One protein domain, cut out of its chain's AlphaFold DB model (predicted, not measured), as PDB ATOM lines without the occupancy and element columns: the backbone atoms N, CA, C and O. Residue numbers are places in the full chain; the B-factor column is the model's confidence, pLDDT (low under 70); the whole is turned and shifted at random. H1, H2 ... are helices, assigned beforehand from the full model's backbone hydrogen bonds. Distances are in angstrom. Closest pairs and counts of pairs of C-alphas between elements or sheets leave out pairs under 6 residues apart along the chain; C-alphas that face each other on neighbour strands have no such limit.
ATOM      1  N   LEU A   2     -35.342  -1.353  -4.363       74.12
ATOM      2  CA  LEU A   2     -34.739  -0.710  -3.177       74.12
ATOM      3  C   LEU A   2     -33.379  -1.311  -2.764       74.12
ATOM      4  O   LEU A   2     -32.416  -0.574  -2.617       74.12
ATOM      5  N   PHE A   3     -33.285  -2.641  -2.653       77.81
ATOM      6  CA  PHE A   3     -32.045  -3.331  -2.277       77.81
ATOM      7  C   PHE A   3     -30.882  -3.076  -3.246       77.81
ATOM      8  O   PHE A   3     -29.776  -2.803  -2.805       77.81
ATOM      9  N   VAL A   4     -31.137  -3.120  -4.557       76.38
ATOM     10  CA  VAL A   4     -30.107  -2.915  -5.590       76.38
ATOM     11  C   VAL A   4     -29.595  -1.473  -5.572       76.38
ATOM     12  O   VAL A   4     -28.388  -1.256  -5.597       76.38
ATOM     13  N   ASN A   5     -30.496  -0.492  -5.453       78.62
ATOM     14  CA  ASN A   5     -30.114   0.920  -5.397       78.62
ATOM     15  C   ASN A   5     -29.284   1.225  -4.144       78.62
ATOM     16  O   ASN A   5     -28.201   1.793  -4.251       78.62
ATOM     17  N   VAL A   6     -29.758   0.784  -2.972       80.38
ATOM     18  CA  VAL A   6     -29.036   0.956  -1.702       80.38
ATOM     19  C   VAL A   6     -27.671   0.276  -1.763       80.38
ATOM     20  O   VAL A   6     -26.682   0.880  -1.354       80.38
ATOM     21  N   ALA A   7     -27.590  -0.938  -2.314       78.12
ATOM     22  CA  ALA A   7     -26.328  -1.650  -2.467       78.12
ATOM     23  C   ALA A   7     -25.352  -0.886  -3.375       78.12
ATOM     24  O   ALA A   7     -24.209  -0.665  -2.987       78.12
ATOM     25  N   CYS A   8     -25.793  -0.431  -4.551       78.50
ATOM     26  CA  CYS A   8     -24.943   0.279  -5.510       78.50
ATOM     27  C   CYS A   8     -24.403   1.610  -4.949       78.50
ATOM     28  O   CYS A   8     -23.198   1.883  -5.008       78.50
ATOM     29  N   GLU A   9     -25.276   2.407  -4.327       80.69
ATOM     30  CA  GLU A   9     -24.895   3.669  -3.680       80.69
ATOM     31  C   GLU A   9     -23.917   3.433  -2.520       80.69
ATOM     32  O   GLU A   9     -22.889   4.107  -2.407       80.69
ATOM     33  N   SER A  10     -24.193   2.424  -1.692       79.75
ATOM     34  CA  SER A  10     -23.357   2.090  -0.540       79.75
ATOM     35  C   SER A  10     -21.973   1.582  -0.949       79.75
ATOM     36  O   SER A  10     -20.977   1.982  -0.343       79.75
ATOM     37  N   ILE A  11     -21.887   0.756  -1.999       77.69
ATOM     38  CA  ILE A  11     -20.617   0.266  -2.561       77.69
ATOM     39  C   ILE A  11     -19.776   1.440  -3.065       77.69
ATOM     40  O   ILE A  11     -18.591   1.534  -2.748       77.69
ATOM     41  N   THR A  12     -20.393   2.366  -3.802       78.81
ATOM     42  CA  THR A  12     -19.697   3.536  -4.354       78.81
ATOM     43  C   THR A  12     -19.151   4.437  -3.244       78.81
ATOM     44  O   THR A  12     -17.996   4.864  -3.294       78.81
ATOM     45  N   CYS A  13     -19.951   4.684  -2.201       79.75
ATOM     46  CA  CYS A  13     -19.532   5.464  -1.038       79.75
ATOM     47  C   CYS A  13     -18.370   4.793  -0.285       79.75
ATOM     48  O   CYS A  13     -17.345   5.429  -0.026       79.75
ATOM     49  N   ALA A  14     -18.492   3.494   0.009       80.00
ATOM     50  CA  ALA A  14     -17.456   2.731   0.702       80.00
ATOM     51  C   ALA A  14     -16.136   2.711  -0.085       80.00
ATOM     52  O   ALA A  14     -15.068   2.912   0.494       80.00
ATOM     53  N   PHE A  15     -16.204   2.542  -1.408       82.38
ATOM     54  CA  PHE A  15     -15.032   2.564  -2.280       82.38
ATOM     55  C   PHE A  15     -14.349   3.940  -2.306       82.38
ATOM     56  O   PHE A  15     -13.125   4.028  -2.218       82.38
ATOM     57  N   GLY A  16     -15.123   5.029  -2.337       79.44
ATOM     58  CA  GLY A  16     -14.579   6.386  -2.246       79.44
ATOM     59  C   GLY A  16     -13.849   6.650  -0.925       79.44
ATOM     60  O   GLY A  16     -12.743   7.196  -0.920       79.44
ATOM     61  N   LEU A  17     -14.426   6.221   0.202       82.19
ATOM     62  CA  LEU A  17     -13.792   6.347   1.520       82.19
ATOM     63  C   LEU A  17     -12.540   5.467   1.642       82.19
ATOM     64  O   LEU A  17     -11.545   5.901   2.229       82.19
ATOM     65  N   TYR A  18     -12.563   4.269   1.050       85.00
ATOM     66  CA  TYR A  18     -11.394   3.399   0.957       85.00
ATOM     67  C   TYR A  18     -10.250   4.087   0.212       85.00
ATOM     68  O   TYR A  18      -9.165   4.217   0.773       85.00
ATOM     69  N   ILE A  19     -10.500   4.607  -0.997       85.81
ATOM     70  CA  ILE A  19      -9.486   5.320  -1.791       85.81
ATOM     71  C   ILE A  19      -8.927   6.512  -1.011       85.81
ATOM     72  O   ILE A  19      -7.715   6.719  -0.981       85.81
ATOM     73  N   TRP A  20      -9.787   7.287  -0.344       85.75
ATOM     74  CA  TRP A  20      -9.348   8.439   0.443       85.75
ATOM     75  C   TRP A  20      -8.419   8.043   1.602       85.75
ATOM     76  O   TRP A  20      -7.439   8.740   1.889       85.75
ATOM     77  N   CYS A  21      -8.702   6.930   2.277       85.06
ATOM     78  CA  CYS A  21      -7.862   6.443   3.365       85.06
ATOM     79  C   CYS A  21      -6.570   5.792   2.847       85.06
ATOM     80  O   CYS A  21      -5.486   6.124   3.326       85.06
ATOM     81  N   ALA A  22      -6.671   4.925   1.837       86.19
ATOM     82  CA  ALA A  22      -5.547   4.211   1.240       86.19
ATOM     83  C   ALA A  22      -4.552   5.163   0.558       86.19
ATOM     84  O   ALA A  22      -3.346   5.009   0.724       86.19
ATOM     85  N   GLY A  23      -5.043   6.193  -0.137       84.62
ATOM     86  CA  GLY A  23      -4.217   7.196  -0.815       84.62
ATOM     87  C   GLY A  23      -3.616   8.267   0.102       84.62
ATOM     88  O   GLY A  23      -2.916   9.157  -0.375       84.62
ATOM     89  N   ALA A  24      -3.894   8.237   1.409       86.75
ATOM     90  CA  ALA A  24      -3.297   9.182   2.342       86.75
ATOM     91  C   ALA A  24      -1.835   8.814   2.631       86.75
ATOM     92  O   ALA A  24      -1.530   7.664   2.937       86.75
ATOM     93  N   ASP A  25      -0.937   9.798   2.603       86.25
ATOM     94  CA  ASP A  25       0.460   9.583   2.982       86.25
ATOM     95  C   ASP A  25       0.605   9.466   4.516       86.25
ATOM     96  O   ASP A  25       0.292  10.427   5.231       86.25
ATOM     97  N   PRO A  26       1.047   8.309   5.061       83.75
ATOM     98  CA  PRO A  26       1.267   8.146   6.497       83.75
ATOM     99  C   PRO A  26       2.610   8.688   6.955       83.75
ATOM    100  O   PRO A  26       2.855   8.668   8.163       83.75
ATOM    101  N   ALA A  27       3.495   9.059   6.024       80.62
ATOM    102  CA  ALA A  27       4.863   9.390   6.354       80.62
ATOM    103  C   ALA A  27       4.897  10.490   7.416       80.62
ATOM    104  O   ALA A  27       4.188  11.511   7.370       80.62
ATOM    105  N   LEU A  80     -30.921   9.290   1.092       54.94
ATOM    106  CA  LEU A  80     -29.976   8.279   1.580       54.94
ATOM    107  C   LEU A  80     -28.535   8.653   1.203       54.94
ATOM    108  O   LEU A  80     -27.647   8.586   2.049       54.94
ATOM    109  N   MET A  81     -28.341   9.198  -0.003       49.50
ATOM    110  CA  MET A  81     -27.082   9.806  -0.453       49.50
ATOM    111  C   MET A  81     -26.637  10.983   0.421       49.50
ATOM    112  O   MET A  81     -25.454  11.118   0.730       49.50
ATOM    113  N   VAL A  82     -27.578  11.818   0.869       53.16
ATOM    114  CA  VAL A  82     -27.290  12.940   1.772       53.16
ATOM    115  C   VAL A  82     -26.891  12.420   3.155       53.16
ATOM    116  O   VAL A  82     -25.894  12.870   3.703       53.16
ATOM    117  N   VAL A  83     -27.574  11.413   3.697       57.59
ATOM    118  CA  VAL A  83     -27.232  10.823   5.003       57.59
ATOM    119  C   VAL A  83     -25.885  10.078   4.959       57.59
ATOM    120  O   VAL A  83     -25.036  10.304   5.819       57.59
ATOM    121  N   LEU A  84     -25.623   9.270   3.926       56.53
ATOM    122  CA  LEU A  84     -24.363   8.532   3.746       56.53
ATOM    123  C   LEU A  84     -23.155   9.441   3.459       56.53
ATOM    124  O   LEU A  84     -22.049   9.115   3.882       56.53
ATOM    125  N   CYS A  85     -23.341  10.584   2.786       54.03
ATOM    126  CA  CYS A  85     -22.260  11.547   2.521       54.03
ATOM    127  C   CYS A  85     -22.061  12.569   3.653       54.03
ATOM    128  O   CYS A  85     -20.944  13.057   3.857       54.03
ATOM    129  N   LEU A  86     -23.119  12.918   4.397       55.00
ATOM    130  CA  LEU A  86     -23.035  13.874   5.501       55.00
ATOM    131  C   LEU A  86     -22.566  13.233   6.804       55.00
ATOM    132  O   LEU A  86     -21.896  13.918   7.566       55.00
ATOM    133  N   ILE A  87     -22.837  11.948   7.060       62.09
ATOM    134  CA  ILE A  87     -22.386  11.281   8.292       62.09
ATOM    135  C   ILE A  87     -20.849  11.265   8.416       62.09
ATOM    136  O   ILE A  87     -20.360  11.676   9.467       62.09
ATOM    137  N   PRO A  88     -20.055  10.904   7.386       54.56
ATOM    138  CA  PRO A  88     -18.596  10.980   7.457       54.56
ATOM    139  C   PRO A  88     -18.095  12.417   7.622       54.56
ATOM    140  O   PRO A  88     -17.224  12.656   8.450       54.56
ATOM    141  N   ARG A  89     -18.675  13.391   6.901       54.72
ATOM    142  CA  ARG A  89     -18.300  14.811   7.028       54.72
ATOM    143  C   ARG A  89     -18.621  15.358   8.421       54.72
ATOM    144  O   ARG A  89     -17.746  15.933   9.061       54.72
ATOM    145  N   ALA A  90     -19.821  15.112   8.935       55.53
ATOM    146  CA  ALA A  90     -20.236  15.510  10.274       55.53
ATOM    147  C   ALA A  90     -19.403  14.818  11.362       55.53
ATOM    148  O   ALA A  90     -18.942  15.499  12.268       55.53
ATOM    149  N   LEU A  91     -19.114  13.513  11.242       55.25
ATOM    150  CA  LEU A  91     -18.216  12.786  12.153       55.25
ATOM    151  C   LEU A  91     -16.787  13.335  12.114       55.25
ATOM    152  O   LEU A  91     -16.173  13.490  13.167       55.25
ATOM    153  N   THR A  92     -16.258  13.675  10.933       53.28
ATOM    154  CA  THR A  92     -14.932  14.300  10.829       53.28
ATOM    155  C   THR A  92     -14.896  15.683  11.479       53.28
ATOM    156  O   THR A  92     -13.916  15.991  12.151       53.28
ATOM    157  N   TYR A  93     -15.960  16.486  11.368       51.66
ATOM    158  CA  TYR A  93     -16.061  17.787  12.041       51.66
ATOM    159  C   TYR A  93     -16.251  17.644  13.563       51.66
ATOM    160  O   TYR A  93     -15.548  18.298  14.330       51.66
ATOM    161  N   TYR A 155      -5.070   7.912  11.423       87.88
ATOM    162  CA  TYR A 155      -5.940   7.249  12.393       87.88
ATOM    163  C   TYR A 155      -7.396   7.726  12.306       87.88
ATOM    164  O   TYR A 155      -8.305   6.903  12.227       87.88
ATOM    165  N   LYS A 156      -7.625   9.043  12.190       86.00
ATOM    166  CA  LYS A 156      -8.968   9.618  11.987       86.00
ATOM    167  C   LYS A 156      -9.660   9.074  10.736       86.00
ATOM    168  O   LYS A 156     -10.803   8.641  10.810       86.00
ATOM    169  N   LYS A 157      -8.959   9.061   9.596       85.88
ATOM    170  CA  LYS A 157      -9.497   8.554   8.322       85.88
ATOM    171  C   LYS A 157      -9.822   7.066   8.416       85.88
ATOM    172  O   LYS A 157     -10.890   6.654   7.980       85.88
ATOM    173  N   PHE A 158      -8.927   6.289   9.022       88.81
ATOM    174  CA  PHE A 158      -9.133   4.863   9.265       88.81
ATOM    175  C   PHE A 158     -10.360   4.614  10.152       88.81
ATOM    176  O   PHE A 158     -11.209   3.792   9.815       88.81
ATOM    177  N   PHE A 159     -10.514   5.370  11.240       88.06
ATOM    178  CA  PHE A 159     -11.660   5.238  12.135       88.06
ATOM    179  C   PHE A 159     -12.981   5.655  11.463       88.06
ATOM    180  O   PHE A 159     -13.984   4.953  11.585       88.06
ATOM    181  N   THR A 160     -12.998   6.745  10.687       85.81
ATOM    182  CA  THR A 160     -14.175   7.140   9.891       85.81
ATOM    183  C   THR A 160     -14.544   6.074   8.855       85.81
ATOM    184  O   THR A 160     -15.725   5.770   8.673       85.81
ATOM    185  N   LEU A 161     -13.551   5.466   8.203       85.62
ATOM    186  CA  LEU A 161     -13.757   4.361   7.269       85.62
ATOM    187  C   LEU A 161     -14.342   3.124   7.970       85.62
ATOM    188  O   LEU A 161     -15.282   2.527   7.460       85.62
ATOM    189  N   MET A 162     -13.870   2.796   9.174       87.88
ATOM    190  CA  MET A 162     -14.428   1.714   9.996       87.88
ATOM    191  C   MET A 162     -15.914   1.935  10.313       87.88
ATOM    192  O   MET A 162     -16.744   1.054  10.098       87.88
ATOM    193  N   VAL A 163     -16.256   3.127  10.816       88.88
ATOM    194  CA  VAL A 163     -17.629   3.476  11.213       88.88
ATOM    195  C   VAL A 163     -18.560   3.494  10.005       88.88
ATOM    196  O   VAL A 163     -19.655   2.942  10.058       88.88
ATOM    197  N   SER A 164     -18.128   4.100   8.899       85.19
ATOM    198  CA  SER A 164     -18.919   4.130   7.665       85.19
ATOM    199  C   SER A 164     -19.126   2.734   7.070       85.19
ATOM    200  O   SER A 164     -20.248   2.423   6.677       85.19
ATOM    201  N   ALA A 165     -18.109   1.866   7.076       85.75
ATOM    202  CA  ALA A 165     -18.241   0.476   6.635       85.75
ATOM    203  C   ALA A 165     -19.251  -0.307   7.491       85.75
ATOM    204  O   ALA A 165     -20.089  -1.028   6.948       85.75
ATOM    205  N   LEU A 166     -19.230  -0.119   8.817       88.62
ATOM    206  CA  LEU A 166     -20.229  -0.696   9.721       88.62
ATOM    207  C   LEU A 166     -21.647  -0.217   9.400       88.62
ATOM    208  O   LEU A 166     -22.560  -1.034   9.304       88.62
ATOM    209  N   LEU A 167     -21.838   1.090   9.202       87.69
ATOM    210  CA  LEU A 167     -23.145   1.655   8.858       87.69
ATOM    211  C   LEU A 167     -23.660   1.128   7.516       87.69
ATOM    212  O   LEU A 167     -24.826   0.758   7.419       87.69
ATOM    213  N   VAL A 168     -22.793   1.044   6.504       84.69
ATOM    214  CA  VAL A 168     -23.128   0.477   5.192       84.69
ATOM    215  C   VAL A 168     -23.589  -0.972   5.322       84.69
ATOM    216  O   VAL A 168     -24.635  -1.324   4.781       84.69
ATOM    217  N   LEU A 169     -22.865  -1.810   6.069       86.31
ATOM    218  CA  LEU A 169     -23.269  -3.201   6.272       86.31
ATOM    219  C   LEU A 169     -24.603  -3.305   7.010       86.31
ATOM    220  O   LEU A 169     -25.439  -4.114   6.609       86.31
ATOM    221  N   ILE A 170     -24.829  -2.461   8.023       90.00
ATOM    222  CA  ILE A 170     -26.099  -2.407   8.757       90.00
ATOM    223  C   ILE A 170     -27.265  -2.064   7.839       90.00
ATOM    224  O   ILE A 170     -28.263  -2.785   7.818       90.00
ATOM    225  N   LEU A 171     -27.119  -1.010   7.037       87.06
ATOM    226  CA  LEU A 171     -28.129  -0.602   6.063       87.06
ATOM    227  C   LEU A 171     -28.374  -1.687   5.006       87.06
ATOM    228  O   LEU A 171     -29.517  -1.904   4.593       87.06
ATOM    229  N   GLN A 172     -27.321  -2.391   4.590       86.19
ATOM    230  CA  GLN A 172     -27.405  -3.457   3.599       86.19
ATOM    231  C   GLN A 172     -28.228  -4.639   4.118       86.19
ATOM    232  O   GLN A 172     -29.192  -5.050   3.464       86.19
ATOM    233  N   TRP A 173     -27.889  -5.183   5.293       91.88
ATOM    234  CA  TRP A 173     -28.631  -6.325   5.826       91.88
ATOM    235  C   TRP A 173     -30.037  -5.931   6.290       91.88
ATOM    236  O   TRP A 173     -30.968  -6.709   6.080       91.88
ATOM    237  N   SER A 174     -30.251  -4.717   6.815       91.88
ATOM    238  CA  SER A 174     -31.598  -4.255   7.180       91.88
ATOM    239  C   SER A 174     -32.504  -4.129   5.955       91.88
ATOM    240  O   SER A 174     -33.651  -4.574   5.980       91.88
ATOM    241  N   THR A 175     -31.986  -3.574   4.854       88.25
ATOM    242  CA  THR A 175     -32.732  -3.459   3.591       88.25
ATOM    243  C   THR A 175     -33.017  -4.836   2.992       88.25
ATOM    244  O   THR A 175     -34.120  -5.077   2.502       88.25
ATOM    245  N   GLY A 176     -32.053  -5.758   3.071       90.56
ATOM    246  CA  GLY A 176     -32.228  -7.153   2.673       90.56
ATOM    247  C   GLY A 176     -33.364  -7.842   3.427       90.56
ATOM    248  O   GLY A 176     -34.280  -8.372   2.801       90.56
ATOM    249  N   ILE A 177     -33.377  -7.744   4.761       92.75
ATOM    250  CA  ILE A 177     -34.455  -8.287   5.603       92.75
ATOM    251  C   ILE A 177     -35.814  -7.689   5.224       92.75
ATOM    252  O   ILE A 177     -36.772  -8.435   5.036       92.75
ATOM    253  N   VAL A 178     -35.907  -6.365   5.052       91.19
ATOM    254  CA  VAL A 178     -37.162  -5.703   4.649       91.19
ATOM    255  C   VAL A 178     -37.673  -6.244   3.312       91.19
ATOM    256  O   VAL A 178     -38.871  -6.497   3.167       91.19
ATOM    257  N   VAL A 179     -36.783  -6.469   2.341       88.56
ATOM    258  CA  VAL A 179     -37.150  -7.041   1.038       88.56
ATOM    259  C   VAL A 179     -37.613  -8.493   1.160       88.56
ATOM    260  O   VAL A 179     -38.620  -8.850   0.549       88.56
ATOM    261  N   LEU A 180     -36.937  -9.314   1.967       90.38
ATOM    262  CA  LEU A 180     -37.330 -10.706   2.203       90.38
ATOM    263  C   LEU A 180     -38.700 -10.800   2.891       90.38
ATOM    264  O   LEU A 180     -39.547 -11.576   2.453       90.38
ATOM    265  N   ILE A 181     -38.952  -9.964   3.903       91.69
ATOM    266  CA  ILE A 181     -40.253  -9.885   4.588       91.69
ATOM    267  C   ILE A 181     -41.347  -9.435   3.615       91.69
ATOM    268  O   ILE A 181     -42.412 -10.044   3.558       91.69
ATOM    269  N   SER A 182     -41.077  -8.410   2.803       87.69
ATOM    270  CA  SER A 182     -42.036  -7.913   1.806       87.69
ATOM    271  C   SER A 182     -42.389  -8.984   0.767       87.69
ATOM    272  O   SER A 182     -43.545  -9.099   0.369       87.69
ATOM    273  N   CYS A 183     -41.413  -9.801   0.360       86.06
ATOM    274  CA  CYS A 183     -41.635 -10.926  -0.547       86.06
ATOM    275  C   CYS A 183     -42.443 -12.063   0.105       86.06
ATOM    276  O   CYS A 183     -43.177 -12.758  -0.594       86.06
ATOM    277  N   ALA A 184     -42.303 -12.264   1.418       87.44
ATOM    278  CA  ALA A 184     -43.034 -13.292   2.158       87.44
ATOM    279  C   ALA A 184     -44.504 -12.912   2.404       87.44
ATOM    280  O   ALA A 184     -45.367 -13.782   2.358       87.44
ATOM    281  N   ILE A 185     -44.789 -11.626   2.645       90.19
ATOM    282  CA  ILE A 185     -46.150 -11.130   2.910       90.19
ATOM    283  C   ILE A 185     -46.952 -10.990   1.608       90.19
ATOM    284  O   ILE A 185     -48.071 -11.485   1.522       90.19
ATOM    285  N   ASP A 186     -46.374 -10.357   0.583       86.06
ATOM    286  CA  ASP A 186     -47.076  -9.975  -0.649       86.06
ATOM    287  C   ASP A 186     -46.465 -10.656  -1.890       86.06
ATOM    288  O   ASP A 186     -46.136 -10.001  -2.884       86.06
ATOM    289  N   HIS A 187     -46.300 -11.984  -1.849       82.38
ATOM    290  CA  HIS A 187     -45.605 -12.753  -2.893       82.38
ATOM    291  C   HIS A 187     -46.100 -12.447  -4.321       82.38
ATOM    292  O   HIS A 187     -45.294 -12.196  -5.219       82.38
ATOM    293  N   GLU A 188     -47.419 -12.397  -4.540       80.12
ATOM    294  CA  GLU A 188     -48.004 -12.171  -5.871       80.12
ATOM    295  C   GLU A 188     -47.797 -10.744  -6.393       80.12
ATOM    296  O   GLU A 188     -47.499 -10.539  -7.572       80.12
ATOM    297  N   ARG A 189     -47.887  -9.744  -5.511       80.38
ATOM    298  CA  ARG A 189     -47.612  -8.346  -5.862       80.38
ATOM    299  C   ARG A 189     -46.126  -8.135  -6.137       80.38
ATOM    300  O   ARG A 189     -45.760  -7.433  -7.072       80.38
ATOM    301  N   TYR A 190     -45.266  -8.765  -5.342       78.94
ATOM    302  CA  TYR A 190     -43.824  -8.670  -5.519       78.94
ATOM    303  C   TYR A 190     -43.375  -9.332  -6.827       78.94
ATOM    304  O   TYR A 190     -42.549  -8.785  -7.557       78.94
ATOM    305  N   LYS A 191     -43.969 -10.477  -7.175       78.44
ATOM    306  CA  LYS A 191     -43.719 -11.190  -8.431       78.44
ATOM    307  C   LYS A 191     -44.058 -10.346  -9.664       78.44
ATOM    308  O   LYS A 191     -43.269 -10.337 -10.608       78.44
ATOM    309  N   SER A 192     -45.189  -9.635  -9.662       76.31
ATOM    310  CA  SER A 192     -45.583  -8.775 -10.788       76.31
ATOM    311  C   SER A 192     -44.702  -7.529 -10.905       76.31
ATOM    312  O   SER A 192     -44.273  -7.181 -12.004       76.31
ATOM    313  N   GLU A 193     -44.345  -6.911  -9.777       76.50
ATOM    314  CA  GLU A 193     -43.427  -5.770  -9.722       76.50
ATOM    315  C   GLU A 193     -42.041  -6.151 -10.268       76.50
ATOM    316  O   GLU A 193     -41.500  -5.463 -11.134       76.50
ATOM    317  N   VAL A 194     -41.492  -7.292  -9.836       74.31
ATOM    318  CA  VAL A 194     -40.202  -7.807 -10.318       74.31
ATOM    319  C   VAL A 194     -40.262  -8.129 -11.810       74.31
ATOM    320  O   VAL A 194     -39.393  -7.676 -12.549       74.31
ATOM    321  N   ALA A 195     -41.301  -8.820 -12.286       74.81
ATOM    322  CA  ALA A 195     -41.455  -9.114 -13.714       74.81
ATOM    323  C   ALA A 195     -41.550  -7.837 -14.572       74.81
ATOM    324  O   ALA A 195     -40.984  -7.785 -15.662       74.81
ATOM    325  N   SER A 196     -42.212  -6.789 -14.064       76.62
ATOM    326  CA  SER A 196     -42.344  -5.502 -14.761       76.62
ATOM    327  C   SER A 196     -41.039  -4.700 -14.829       76.62
ATOM    328  O   SER A 196     -40.846  -3.919 -15.756       76.62
ATOM    329  N   LYS A 197     -40.141  -4.875 -13.850       74.06
ATOM    330  CA  LYS A 197     -38.893  -4.105 -13.723       74.06
ATOM    331  C   LYS A 197     -37.661  -4.841 -14.252       74.06
ATOM    332  O   LYS A 197     -36.733  -4.181 -14.697       74.06
ATOM    333  N   LEU A 198     -37.636  -6.173 -14.176       67.56
ATOM    334  CA  LEU A 198     -36.500  -7.010 -14.587       67.56
ATOM    335  C   LEU A 198     -36.708  -7.667 -15.966       67.56
ATOM    336  O   LEU A 198     -35.785  -8.280 -16.502       67.56
ATOM    337  N   GLY A 199     -37.906  -7.550 -16.546       65.19
ATOM    338  CA  GLY A 199     -38.269  -8.222 -17.789       65.19
ATOM    339  C   GLY A 199     -38.551  -9.717 -17.598       65.19
ATOM    340  O   GLY A 199     -38.232 -10.326 -16.577       65.19
ATOM    341  N   SER A 200     -39.155 -10.339 -18.611       63.88
ATOM    342  CA  SER A 200     -39.608 -11.741 -18.580       63.88
ATOM    343  C   SER A 200     -38.491 -12.782 -18.409       63.88
ATOM    344  O   SER A 200     -38.780 -13.946 -18.133       63.88
ATOM    345  N   ASN A 201     -37.224 -12.381 -18.545       65.94
ATOM    346  CA  ASN A 201     -36.070 -13.279 -18.493       65.94
ATOM    347  C   ASN A 201     -35.576 -13.581 -17.067       65.94
ATOM    348  O   ASN A 201     -34.871 -14.571 -16.870       65.94
ATOM    349  N   PHE A 202     -35.953 -12.782 -16.061       66.06
ATOM    350  CA  PHE A 202     -35.529 -12.996 -14.674       66.06
ATOM    351  C   PHE A 202     -36.645 -13.609 -13.826       66.06
ATOM    352  O   PHE A 202     -37.704 -13.021 -13.607       66.06
ATOM    353  N   LYS A 203     -36.389 -14.809 -13.294       78.69
ATOM    354  CA  LYS A 203     -37.293 -15.463 -12.339       78.69
ATOM    355  C   LYS A 203     -37.154 -14.818 -10.954       78.69
ATOM    356  O   LYS A 203     -36.059 -14.449 -10.540       78.69
ATOM    357  N   LEU A 204     -38.251 -14.764 -10.196       80.44
ATOM    358  CA  LEU A 204     -38.256 -14.246  -8.820       80.44
ATOM    359  C   LEU A 204     -37.350 -15.063  -7.877       80.44
ATOM    360  O   LEU A 204     -36.650 -14.499  -7.042       80.44
ATOM    361  N   ALA A 205     -37.332 -16.389  -8.035       82.50
ATOM    362  CA  ALA A 205     -36.574 -17.298  -7.173       82.50
ATOM    363  C   ALA A 205     -35.060 -16.983  -7.086       82.50
ATOM    364  O   ALA A 205     -34.573 -16.810  -5.969       82.50
ATOM    365  N   PRO A 206     -34.299 -16.856  -8.197       83.62
ATOM    366  CA  PRO A 206     -32.881 -16.502  -8.123       83.62
ATOM    367  C   PRO A 206     -32.645 -15.102  -7.546       83.62
ATOM    368  O   PRO A 206     -31.673 -14.912  -6.825       83.62
ATOM    369  N   TYR A 207     -33.538 -14.136  -7.791       82.81
ATOM    370  CA  TYR A 207     -33.433 -12.809  -7.177       82.81
ATOM    371  C   TYR A 207     -33.525 -12.891  -5.648       82.81
ATOM    372  O   TYR A 207     -32.648 -12.391  -4.946       82.81
ATOM    373  N   VAL A 208     -34.556 -13.564  -5.124       87.12
ATOM    374  CA  VAL A 208     -34.754 -13.728  -3.675       87.12
ATOM    375  C   VAL A 208     -33.593 -14.500  -3.050       87.12
ATOM    376  O   VAL A 208     -33.112 -14.115  -1.986       87.12
ATOM    377  N   ALA A 209     -33.095 -15.541  -3.726       87.69
ATOM    378  CA  ALA A 209     -31.935 -16.303  -3.273       87.69
ATOM    379  C   ALA A 209     -30.676 -15.427  -3.159       87.69
ATOM    380  O   ALA A 209     -30.003 -15.467  -2.131       87.69
ATOM    381  N   VAL A 210     -30.385 -14.592  -4.163       85.69
ATOM    382  CA  VAL A 210     -29.237 -13.670  -4.114       85.69
ATOM    383  C   VAL A 210     -29.394 -12.657  -2.982       85.69
ATOM    384  O   VAL A 210     -28.468 -12.484  -2.194       85.69
ATOM    385  N   VAL A 211     -30.570 -12.034  -2.838       88.00
ATOM    386  CA  VAL A 211     -30.833 -11.087  -1.739       88.00
ATOM    387  C   VAL A 211     -30.628 -11.760  -0.378       88.00
ATOM    388  O   VAL A 211     -29.977 -11.182   0.494       88.00
ATOM    389  N   ALA A 212     -31.120 -12.989  -0.193       90.56
ATOM    390  CA  ALA A 212     -30.952 -13.742   1.047       90.56
ATOM    391  C   ALA A 212     -29.478 -14.048   1.350       90.56
ATOM    392  O   ALA A 212     -29.008 -13.756   2.451       90.56
ATOM    393  N   VAL A 213     -28.729 -14.566   0.370       88.62
ATOM    394  CA  VAL A 213     -27.297 -14.870   0.524       88.62
ATOM    395  C   VAL A 213     -26.508 -13.610   0.875       88.62
ATOM    396  O   VAL A 213     -25.750 -13.610   1.842       88.62
ATOM    397  N   CYS A 214     -26.726 -12.507   0.159       86.19
ATOM    398  CA  CYS A 214     -26.026 -11.251   0.422       86.19
ATOM    399  C   CYS A 214     -26.382 -10.652   1.789       86.19
ATOM    400  O   CYS A 214     -25.511 -10.102   2.458       86.19
ATOM    401  N   THR A 215     -27.628 -10.812   2.243       90.81
ATOM    402  CA  THR A 215     -28.052 -10.400   3.591       90.81
ATOM    403  C   THR A 215     -27.309 -11.192   4.669       90.81
ATOM    404  O   THR A 215     -26.782 -10.607   5.614       90.81
ATOM    405  N   ILE A 216     -27.212 -12.516   4.513       90.81
ATOM    406  CA  ILE A 216     -26.502 -13.392   5.457       90.81
ATOM    407  C   ILE A 216     -25.006 -13.063   5.484       90.81
ATOM    408  O   ILE A 216     -24.422 -12.921   6.558       90.81
ATOM    409  N   LEU A 217     -24.383 -12.887   4.318       87.00
ATOM    410  CA  LEU A 217     -22.972 -12.514   4.229       87.00
ATOM    411  C   LEU A 217     -22.699 -11.150   4.881       87.00
ATOM    412  O   LEU A 217     -21.718 -11.018   5.610       87.00
ATOM    413  N   ALA A 218     -23.576 -10.159   4.684       87.75
ATOM    414  CA  ALA A 218     -23.461  -8.853   5.335       87.75
ATOM    415  C   ALA A 218     -23.587  -8.946   6.868       87.75
ATOM    416  O   ALA A 218     -22.818  -8.306   7.588       87.75
ATOM    417  N   MET A 219     -24.491  -9.789   7.383       92.06
ATOM    418  CA  MET A 219     -24.605 -10.072   8.822       92.06
ATOM    419  C   MET A 219     -23.314 -10.680   9.383       92.06
ATOM    420  O   MET A 219     -22.782 -10.193  10.380       92.06
ATOM    421  N   ILE A 220     -22.771 -11.702   8.714       88.56
ATOM    422  CA  ILE A 220     -21.527 -12.367   9.128       88.56
ATOM    423  C   ILE A 220     -20.349 -11.386   9.092       88.56
ATOM    424  O   ILE A 220     -19.564 -11.346  10.035       88.56
ATOM    425  N   ALA A 221     -20.247 -10.560   8.047       84.44
ATOM    426  CA  ALA A 221     -19.203  -9.545   7.899       84.44
ATOM    427  C   ALA A 221     -19.283  -8.422   8.949       84.44
ATOM    428  O   ALA A 221     -18.271  -7.799   9.266       84.44
ATOM    429  N   THR A 222     -20.465  -8.175   9.516       89.44
ATOM    430  CA  THR A 222     -20.657  -7.146  10.544       89.44
ATOM    431  C   THR A 222     -19.990  -7.537  11.870       89.44
ATOM    432  O   THR A 222     -19.387  -6.689  12.523       89.44
ATOM    433  N   LEU A 223     -20.025  -8.818  12.255       89.62
ATOM    434  CA  LEU A 223     -19.446  -9.321  13.515       89.62
ATOM    435  C   LEU A 223     -17.953  -8.965  13.729       89.62
ATOM    436  O   LEU A 223     -17.632  -8.359  14.755       89.62
ATOM    437  N   PRO A 224     -17.028  -9.280  12.802       86.75
ATOM    438  CA  PRO A 224     -15.604  -8.968  12.955       86.75
ATOM    439  C   PRO A 224     -15.327  -7.459  12.938       86.75
ATOM    440  O   PRO A 224     -14.439  -6.992  13.652       86.75
ATOM    441  N   LEU A 225     -16.093  -6.676  12.169       87.12
ATOM    442  CA  LEU A 225     -15.946  -5.221  12.149       87.12
ATOM    443  C   LEU A 225     -16.422  -4.586  13.454       87.12
ATOM    444  O   LEU A 225     -15.789  -3.652  13.938       87.12
ATOM    445  N   ILE A 226     -17.488  -5.117  14.061       90.25
ATOM    446  CA  ILE A 226     -17.936  -4.689  15.388       90.25
ATOM    447  C   ILE A 226     -16.848  -4.981  16.427       90.25
ATOM    448  O   ILE A 226     -16.521  -4.111  17.232       90.25
ATOM    449  N   GLN A 227     -16.246  -6.174  16.395       90.00
ATOM    450  CA  GLN A 227     -15.149  -6.524  17.300       90.00
ATOM    451  C   GLN A 227     -13.957  -5.567  17.143       90.00
ATOM    452  O   GLN A 227     -13.426  -5.074  18.140       90.00
ATOM    453  N   LEU A 228     -13.565  -5.267  15.903       87.19
ATOM    454  CA  LEU A 228     -12.480  -4.334  15.607       87.19
ATOM    455  C   LEU A 228     -12.814  -2.906  16.065       87.19
ATOM    456  O   LEU A 228     -11.977  -2.224  16.655       87.19
ATOM    457  N   PHE A 229     -14.057  -2.467  15.866       89.94
ATOM    458  CA  PHE A 229     -14.535  -1.171  16.331       89.94
ATOM    459  C   PHE A 229     -14.482  -1.047  17.858       89.94
ATOM    460  O   PHE A 229     -13.933  -0.070  18.369       89.94
ATOM    461  N   PHE A 230     -14.966  -2.049  18.597       90.06
ATOM    462  CA  PHE A 230     -14.873  -2.055  20.060       90.06
ATOM    463  C   PHE A 230     -13.428  -2.069  20.552       90.06
ATOM    464  O   PHE A 230     -13.104  -1.360  21.503       90.06
ATOM    465  N   PHE A 231     -12.547  -2.819  19.893       89.75
ATOM    466  CA  PHE A 231     -11.126  -2.814  20.216       89.75
ATOM    467  C   PHE A 231     -10.524  -1.403  20.100       89.75
ATOM    468  O   PHE A 231      -9.928  -0.910  21.059       89.75
ATOM    469  N   HIS A 232     -10.758  -0.703  18.988       86.62
ATOM    470  CA  HIS A 232     -10.272   0.669  18.816       86.62
ATOM    471  C   HIS A 232     -10.928   1.667  19.784       86.62
ATOM    472  O   HIS A 232     -10.245   2.564  20.278       86.62
ATOM    473  N   LEU A 233     -12.210   1.501  20.128       88.25
ATOM    474  CA  LEU A 233     -12.857   2.310  21.169       88.25
ATOM    475  C   LEU A 233     -12.196   2.127  22.541       88.25
ATOM    476  O   LEU A 233     -12.000   3.105  23.262       88.25
ATOM    477  N   LEU A 234     -11.830   0.893  22.900       87.44
ATOM    478  CA  LEU A 234     -11.126   0.607  24.151       87.44
ATOM    479  C   LEU A 234      -9.731   1.239  24.171       87.44
ATOM    480  O   LEU A 234      -9.336   1.779  25.206       87.44
ATOM    481  N   LEU A 235      -9.009   1.222  23.046       84.06
ATOM    482  CA  LEU A 235      -7.715   1.900  22.921       84.06
ATOM    483  C   LEU A 235      -7.851   3.417  23.110       84.06
ATOM    484  O   LEU A 235      -7.087   4.012  23.868       84.06
ATOM    485  N   ILE A 236      -8.861   4.034  22.488       84.19
ATOM    486  CA  ILE A 236      -9.125   5.475  22.616       84.19
ATOM    487  C   ILE A 236      -9.499   5.830  24.060       84.19
ATOM    488  O   ILE A 236      -8.949   6.774  24.626       84.19
ATOM    489  N   LYS A 237     -10.393   5.057  24.689       80.62
ATOM    490  CA  LYS A 237     -10.822   5.301  26.071       80.62
ATOM    491  C   LYS A 237      -9.655   5.196  27.053       80.62
ATOM    492  O   LYS A 237      -9.447   6.114  27.837       80.62
ATOM    493  N   LYS A 238      -8.850   4.130  26.957       82.94
ATOM    494  CA  LYS A 238      -7.657   3.958  27.800       82.94
ATOM    495  C   LYS A 238      -6.660   5.102  27.628       82.94
ATOM    496  O   LYS A 238      -6.093   5.558  28.614       82.94
ATOM    497  N   HIS A 239      -6.461   5.581  26.399       78.00
ATOM    498  CA  HIS A 239      -5.577   6.715  26.135       78.00
ATOM    499  C   HIS A 239      -6.079   8.003  26.812       78.00
ATOM    500  O   HIS A 239      -5.292   8.722  27.423       78.00
ATOM    501  N   ILE A 240      -7.388   8.272  26.762       77.00
ATOM    502  CA  ILE A 240      -8.001   9.433  27.430       77.00
ATOM    503  C   ILE A 240      -7.900   9.310  28.956       77.00
ATOM    504  O   ILE A 240      -7.512  10.275  29.618       77.00
ATOM    505  N   ASP A 241      -8.214   8.137  29.507       80.00
ATOM    506  CA  ASP A 241      -8.154   7.877  30.949       80.00
ATOM    507  C   ASP A 241      -6.715   8.018  31.476       80.00
ATOM    508  O   ASP A 241      -6.489   8.624  32.522       80.00
ATOM    509  N   TYR A 242      -5.723   7.554  30.708       78.88
ATOM    510  CA  TYR A 242      -4.303   7.720  31.023       78.88
ATOM    511  C   TYR A 242      -3.872   9.193  31.045       78.88
ATOM    512  O   TYR A 242      -3.240   9.640  32.000       78.88
ATOM    513  N   ILE A 243      -4.250   9.976  30.027       79.69
ATOM    514  CA  ILE A 243      -3.948  11.417  29.987       79.69
ATOM    515  C   ILE A 243      -4.615  12.151  31.154       79.69
ATOM    516  O   ILE A 243      -4.038  13.085  31.709       79.69
ATOM    517  N   ARG A 244      -5.836  11.754  31.530       79.81
ATOM    518  CA  ARG A 244      -6.529  12.327  32.688       79.81
ATOM    519  C   ARG A 244      -5.774  12.041  33.986       79.81
ATOM    520  O   ARG A 244      -5.488  12.985  34.713       79.81
ATOM    521  N   ALA A 245      -5.370  10.792  34.215       80.75
ATOM    522  CA  ALA A 245      -4.606  10.407  35.400       80.75
ATOM    523  C   ALA A 245      -3.246  11.128  35.492       80.75
ATOM    524  O   ALA A 245      -2.845  11.556  36.572       80.75
ATOM    525  N   LEU A 246      -2.551  11.320  34.363       78.31
ATOM    526  CA  LEU A 246      -1.306  12.096  34.330       78.31
ATOM    527  C   LEU A 246      -1.521  13.566  34.719       78.31
ATOM    528  O   LEU A 246      -0.744  14.110  35.500       78.31
ATOM    529  N   ARG A 247      -2.585  14.203  34.213       77.94
ATOM    530  CA  ARG A 247      -2.915  15.597  34.565       77.94
ATOM    531  C   ARG A 247      -3.259  15.757  36.046       77.94
ATOM    532  O   ARG A 247      -2.880  16.754  36.653       77.94
ATOM    533  N   GLU A 248      -3.939  14.776  36.634       82.88
ATOM    534  CA  GLU A 248      -4.241  14.758  38.071       82.88
ATOM    535  C   GLU A 248      -2.964  14.650  38.926       82.88
ATOM    536  O   GLU A 248      -2.853  15.332  39.945       82.88
ATOM    537  N   GLN A 249      -1.968  13.865  38.495       75.56
ATOM    538  CA  GLN A 249      -0.669  13.791  39.178       75.56
ATOM    539  C   GLN A 249       0.134  15.092  39.074       75.56
ATOM    540  O   GLN A 249       0.749  15.509  40.054       75.56
ATOM    541  N   GLU A 250       0.117  15.759  37.918       75.06
ATOM    542  CA  GLU A 250       0.821  17.033  37.729       75.06
ATOM    543  C   GLU A 250       0.224  18.151  38.599       75.06
ATOM    544  O   GLU A 250       0.962  18.902  39.237       75.06
ATOM    545  N   PRO A 308     -12.431 -12.831   7.647       53.34
ATOM    546  CA  PRO A 308     -13.577 -11.947   7.436       53.34
ATOM    547  C   PRO A 308     -13.433 -11.002   6.235       53.34
ATOM    548  O   PRO A 308     -14.442 -10.620   5.646       53.34
ATOM    549  N   PHE A 309     -12.210 -10.646   5.831       57.03
ATOM    550  CA  PHE A 309     -11.998  -9.717   4.715       57.03
ATOM    551  C   PHE A 309     -12.256 -10.355   3.349       57.03
ATOM    552  O   PHE A 309     -12.882  -9.720   2.505       57.03
ATOM    553  N   HIS A 310     -11.890 -11.625   3.152       62.75
ATOM    554  CA  HIS A 310     -12.266 -12.347   1.932       62.75
ATOM    555  C   HIS A 310     -13.787 -12.485   1.787       62.75
ATOM    556  O   HIS A 310     -14.303 -12.388   0.677       62.75
ATOM    557  N   CYS A 311     -14.523 -12.638   2.894       53.91
ATOM    558  CA  CYS A 311     -15.987 -12.645   2.870       53.91
ATOM    559  C   CYS A 311     -16.571 -11.291   2.443       53.91
ATOM    560  O   CYS A 311     -17.557 -11.265   1.710       53.91
ATOM    561  N   ILE A 312     -15.967 -10.175   2.868       62.00
ATOM    562  CA  ILE A 312     -16.387  -8.825   2.462       62.00
ATOM    563  C   ILE A 312     -16.125  -8.614   0.970       62.00
ATOM    564  O   ILE A 312     -17.044  -8.225   0.254       62.00
ATOM    565  N   GLU A 313     -14.921  -8.918   0.481       66.25
ATOM    566  CA  GLU A 313     -14.601  -8.771  -0.944       66.25
ATOM    567  C   GLU A 313     -15.465  -9.671  -1.826       66.25
ATOM    568  O   GLU A 313     -15.984  -9.220  -2.843       66.25
ATOM    569  N   PHE A 314     -15.697 -10.916  -1.411       64.56
ATOM    570  CA  PHE A 314     -16.561 -11.841  -2.137       64.56
ATOM    571  C   PHE A 314     -18.022 -11.371  -2.157       64.56
ATOM    572  O   PHE A 314     -18.688 -11.449  -3.189       64.56
ATOM    573  N   CYS A 315     -18.521 -10.821  -1.046       61.66
ATOM    574  CA  CYS A 315     -19.869 -10.263  -0.974       61.66
ATOM    575  C   CYS A 315     -20.013  -9.015  -1.861       61.66
ATOM    576  O   CYS A 315     -20.982  -8.900  -2.611       61.66
ATOM    577  N   LEU A 316     -19.022  -8.117  -1.836       65.56
ATOM    578  CA  LEU A 316     -18.978  -6.936  -2.699       65.56
ATOM    579  C   LEU A 316     -18.863  -7.317  -4.177       65.56
ATOM    580  O   LEU A 316     -19.534  -6.704  -4.998       65.56
ATOM    581  N   LEU A 317     -18.088  -8.351  -4.517       68.75
ATOM    582  CA  LEU A 317     -17.962  -8.861  -5.883       68.75
ATOM    583  C   LEU A 317     -19.281  -9.464  -6.379       68.75
ATOM    584  O   LEU A 317     -19.722  -9.123  -7.471       68.75
ATOM    585  N   ILE A 318     -19.938 -10.317  -5.584       66.75
ATOM    586  CA  ILE A 318     -21.254 -10.880  -5.934       66.75
ATOM    587  C   ILE A 318     -22.268  -9.757  -6.138       66.75
ATOM    588  O   ILE A 318     -23.007  -9.773  -7.119       66.75
ATOM    589  N   MET A 319     -22.290  -8.771  -5.240       64.69
ATOM    590  CA  MET A 319     -23.198  -7.633  -5.354       64.69
ATOM    591  C   MET A 319     -22.881  -6.762  -6.563       64.69
ATOM    592  O   MET A 319     -23.801  -6.372  -7.269       64.69
ATOM    593  N   TYR A 320     -21.606  -6.506  -6.843       67.69
ATOM    594  CA  TYR A 320     -21.168  -5.733  -7.999       67.69
ATOM    595  C   TYR A 320     -21.526  -6.433  -9.311       67.69
ATOM    596  O   TYR A 320     -22.135  -5.821 -10.183       67.69
ATOM    597  N   VAL A 321     -21.223  -7.728  -9.428       68.50
ATOM    598  CA  VAL A 321     -21.579  -8.548 -10.592       68.50
ATOM    599  C   VAL A 321     -23.092  -8.550 -10.773       68.50
ATOM    600  O   VAL A 321     -23.561  -8.188 -11.847       68.50
ATOM    601  N   PHE A 322     -23.856  -8.827  -9.714       66.75
ATOM    602  CA  PHE A 322     -25.314  -8.786  -9.756       66.75
ATOM    603  C   PHE A 322     -25.806  -7.415 -10.231       66.75
ATOM    604  O   PHE A 322     -26.496  -7.364 -11.243       66.75
ATOM    605  N   CYS A 323     -25.385  -6.311  -9.600       63.62
ATOM    606  CA  CYS A 323     -25.724  -4.936  -9.994       63.62
ATOM    607  C   CYS A 323     -25.383  -4.625 -11.462       63.62
ATOM    608  O   CYS A 323     -26.207  -4.035 -12.154       63.62
ATOM    609  N   LEU A 324     -24.233  -5.081 -11.969       65.44
ATOM    610  CA  LEU A 324     -23.870  -4.929 -13.381       65.44
ATOM    611  C   LEU A 324     -24.819  -5.682 -14.320       65.44
ATOM    612  O   LEU A 324     -25.062  -5.218 -15.429       65.44
ATOM    613  N   GLN A 325     -25.373  -6.823 -13.903       62.22
ATOM    614  CA  GLN A 325     -26.441  -7.477 -14.663       62.22
ATOM    615  C   GLN A 325     -27.779  -6.711 -14.591       62.22
ATOM    616  O   GLN A 325     -28.572  -6.840 -15.521       62.22
ATOM    617  N   TYR A 326     -28.030  -5.895 -13.554       57.84
ATOM    618  CA  TYR A 326     -29.235  -5.045 -13.456       57.84
ATOM    619  C   TYR A 326     -29.174  -3.794 -14.335       57.84
ATOM    620  O   TYR A 326     -30.190  -3.447 -14.932       57.84
ATOM    621  N   ASP A 327     -28.014  -3.139 -14.457       51.62
ATOM    622  CA  ASP A 327     -27.846  -1.918 -15.275       51.62
ATOM    623  C   ASP A 327     -28.049  -2.159 -16.788       51.62
ATOM    624  O   ASP A 327     -28.193  -1.221 -17.573       51.62
ATOM    625  N   VAL A 328     -28.094  -3.423 -17.221       47.31
ATOM    626  CA  VAL A 328     -28.298  -3.815 -18.626       47.31
ATOM    627  C   VAL A 328     -29.777  -3.764 -19.052       47.31
ATOM    628  O   VAL A 328     -30.056  -3.849 -20.248       47.31
TER     629      VAL A 328
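Overview. This is residues 2 to 27, 80 to 93, 155 to 250 and 308 to 328 of the 384 residues of the protein "S-acyltransferase" of Helianthus annuus (UniProt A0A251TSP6). Three helices, H1, H2 and H3, form a bundle, and one much longer helix, H5, packs on its H3 and sticks out as a free arm with residues 234 to 250. H6 packs slantwise on H5 and H1, while short H4 makes a corner between H3 and H5. The 157 printed residues include six named helices, H1 to H6 in order, and no named strand; the class is all helix. The whole is loose, with a radius of gyration of the C-alphas of 19.7 A and spans of 74 by 32 by 29 A.

Along the chain. H1, residues 2 to 22, begins at C-alpha (-34.739, -0.710, -3.177) and is 29.9 A long. H2 is residues 80 to 93, H3 residues 155 to 185, 45.2 A, and H4 residues 187 to 198. H5, residues 204 to 250, is 68.4 A long and ends at C-alpha (0.821, 17.033, 37.729). H6 is residues 308 to 326, 27.0 A.

Arrangement. H1 and H3 touch, opposite ways at a shallow tilt of 11 degrees, closest at C-alphas Cys 21 and Lys 157, 5.6 A. H2 touches H3 with residues 87 to 92 alone, closest at C-alphas Pro 88 and Thr 160, 6.3 A. H5 touches H3 with residues 208 to 229 alone, closest at C-alphas Thr 215 and Trp 173, 4.7 A. H6 touches H5, closest at C-alphas Pro 308 and Ala 221, 6.1 A, and is apart from H3. H4 and H5 only just touch, with 3 pairs of C-alphas within 8 A, closest at Lys 191 and Leu 204, 6.3 A. Every O i to N i+4 pair is within hydrogen-bond range in H1, H3, H4 and H6, against 8 of 10 in H2 and 40 of 43 in H5.

Size, cuts and confidence. Cuts after residues 27, 93 and 250 leave C-alpha gaps of 35.2, 14.6 and 44.3 A. Residues 80 to 93, 198 to 202 and 308 to 328 have pLDDT under 70.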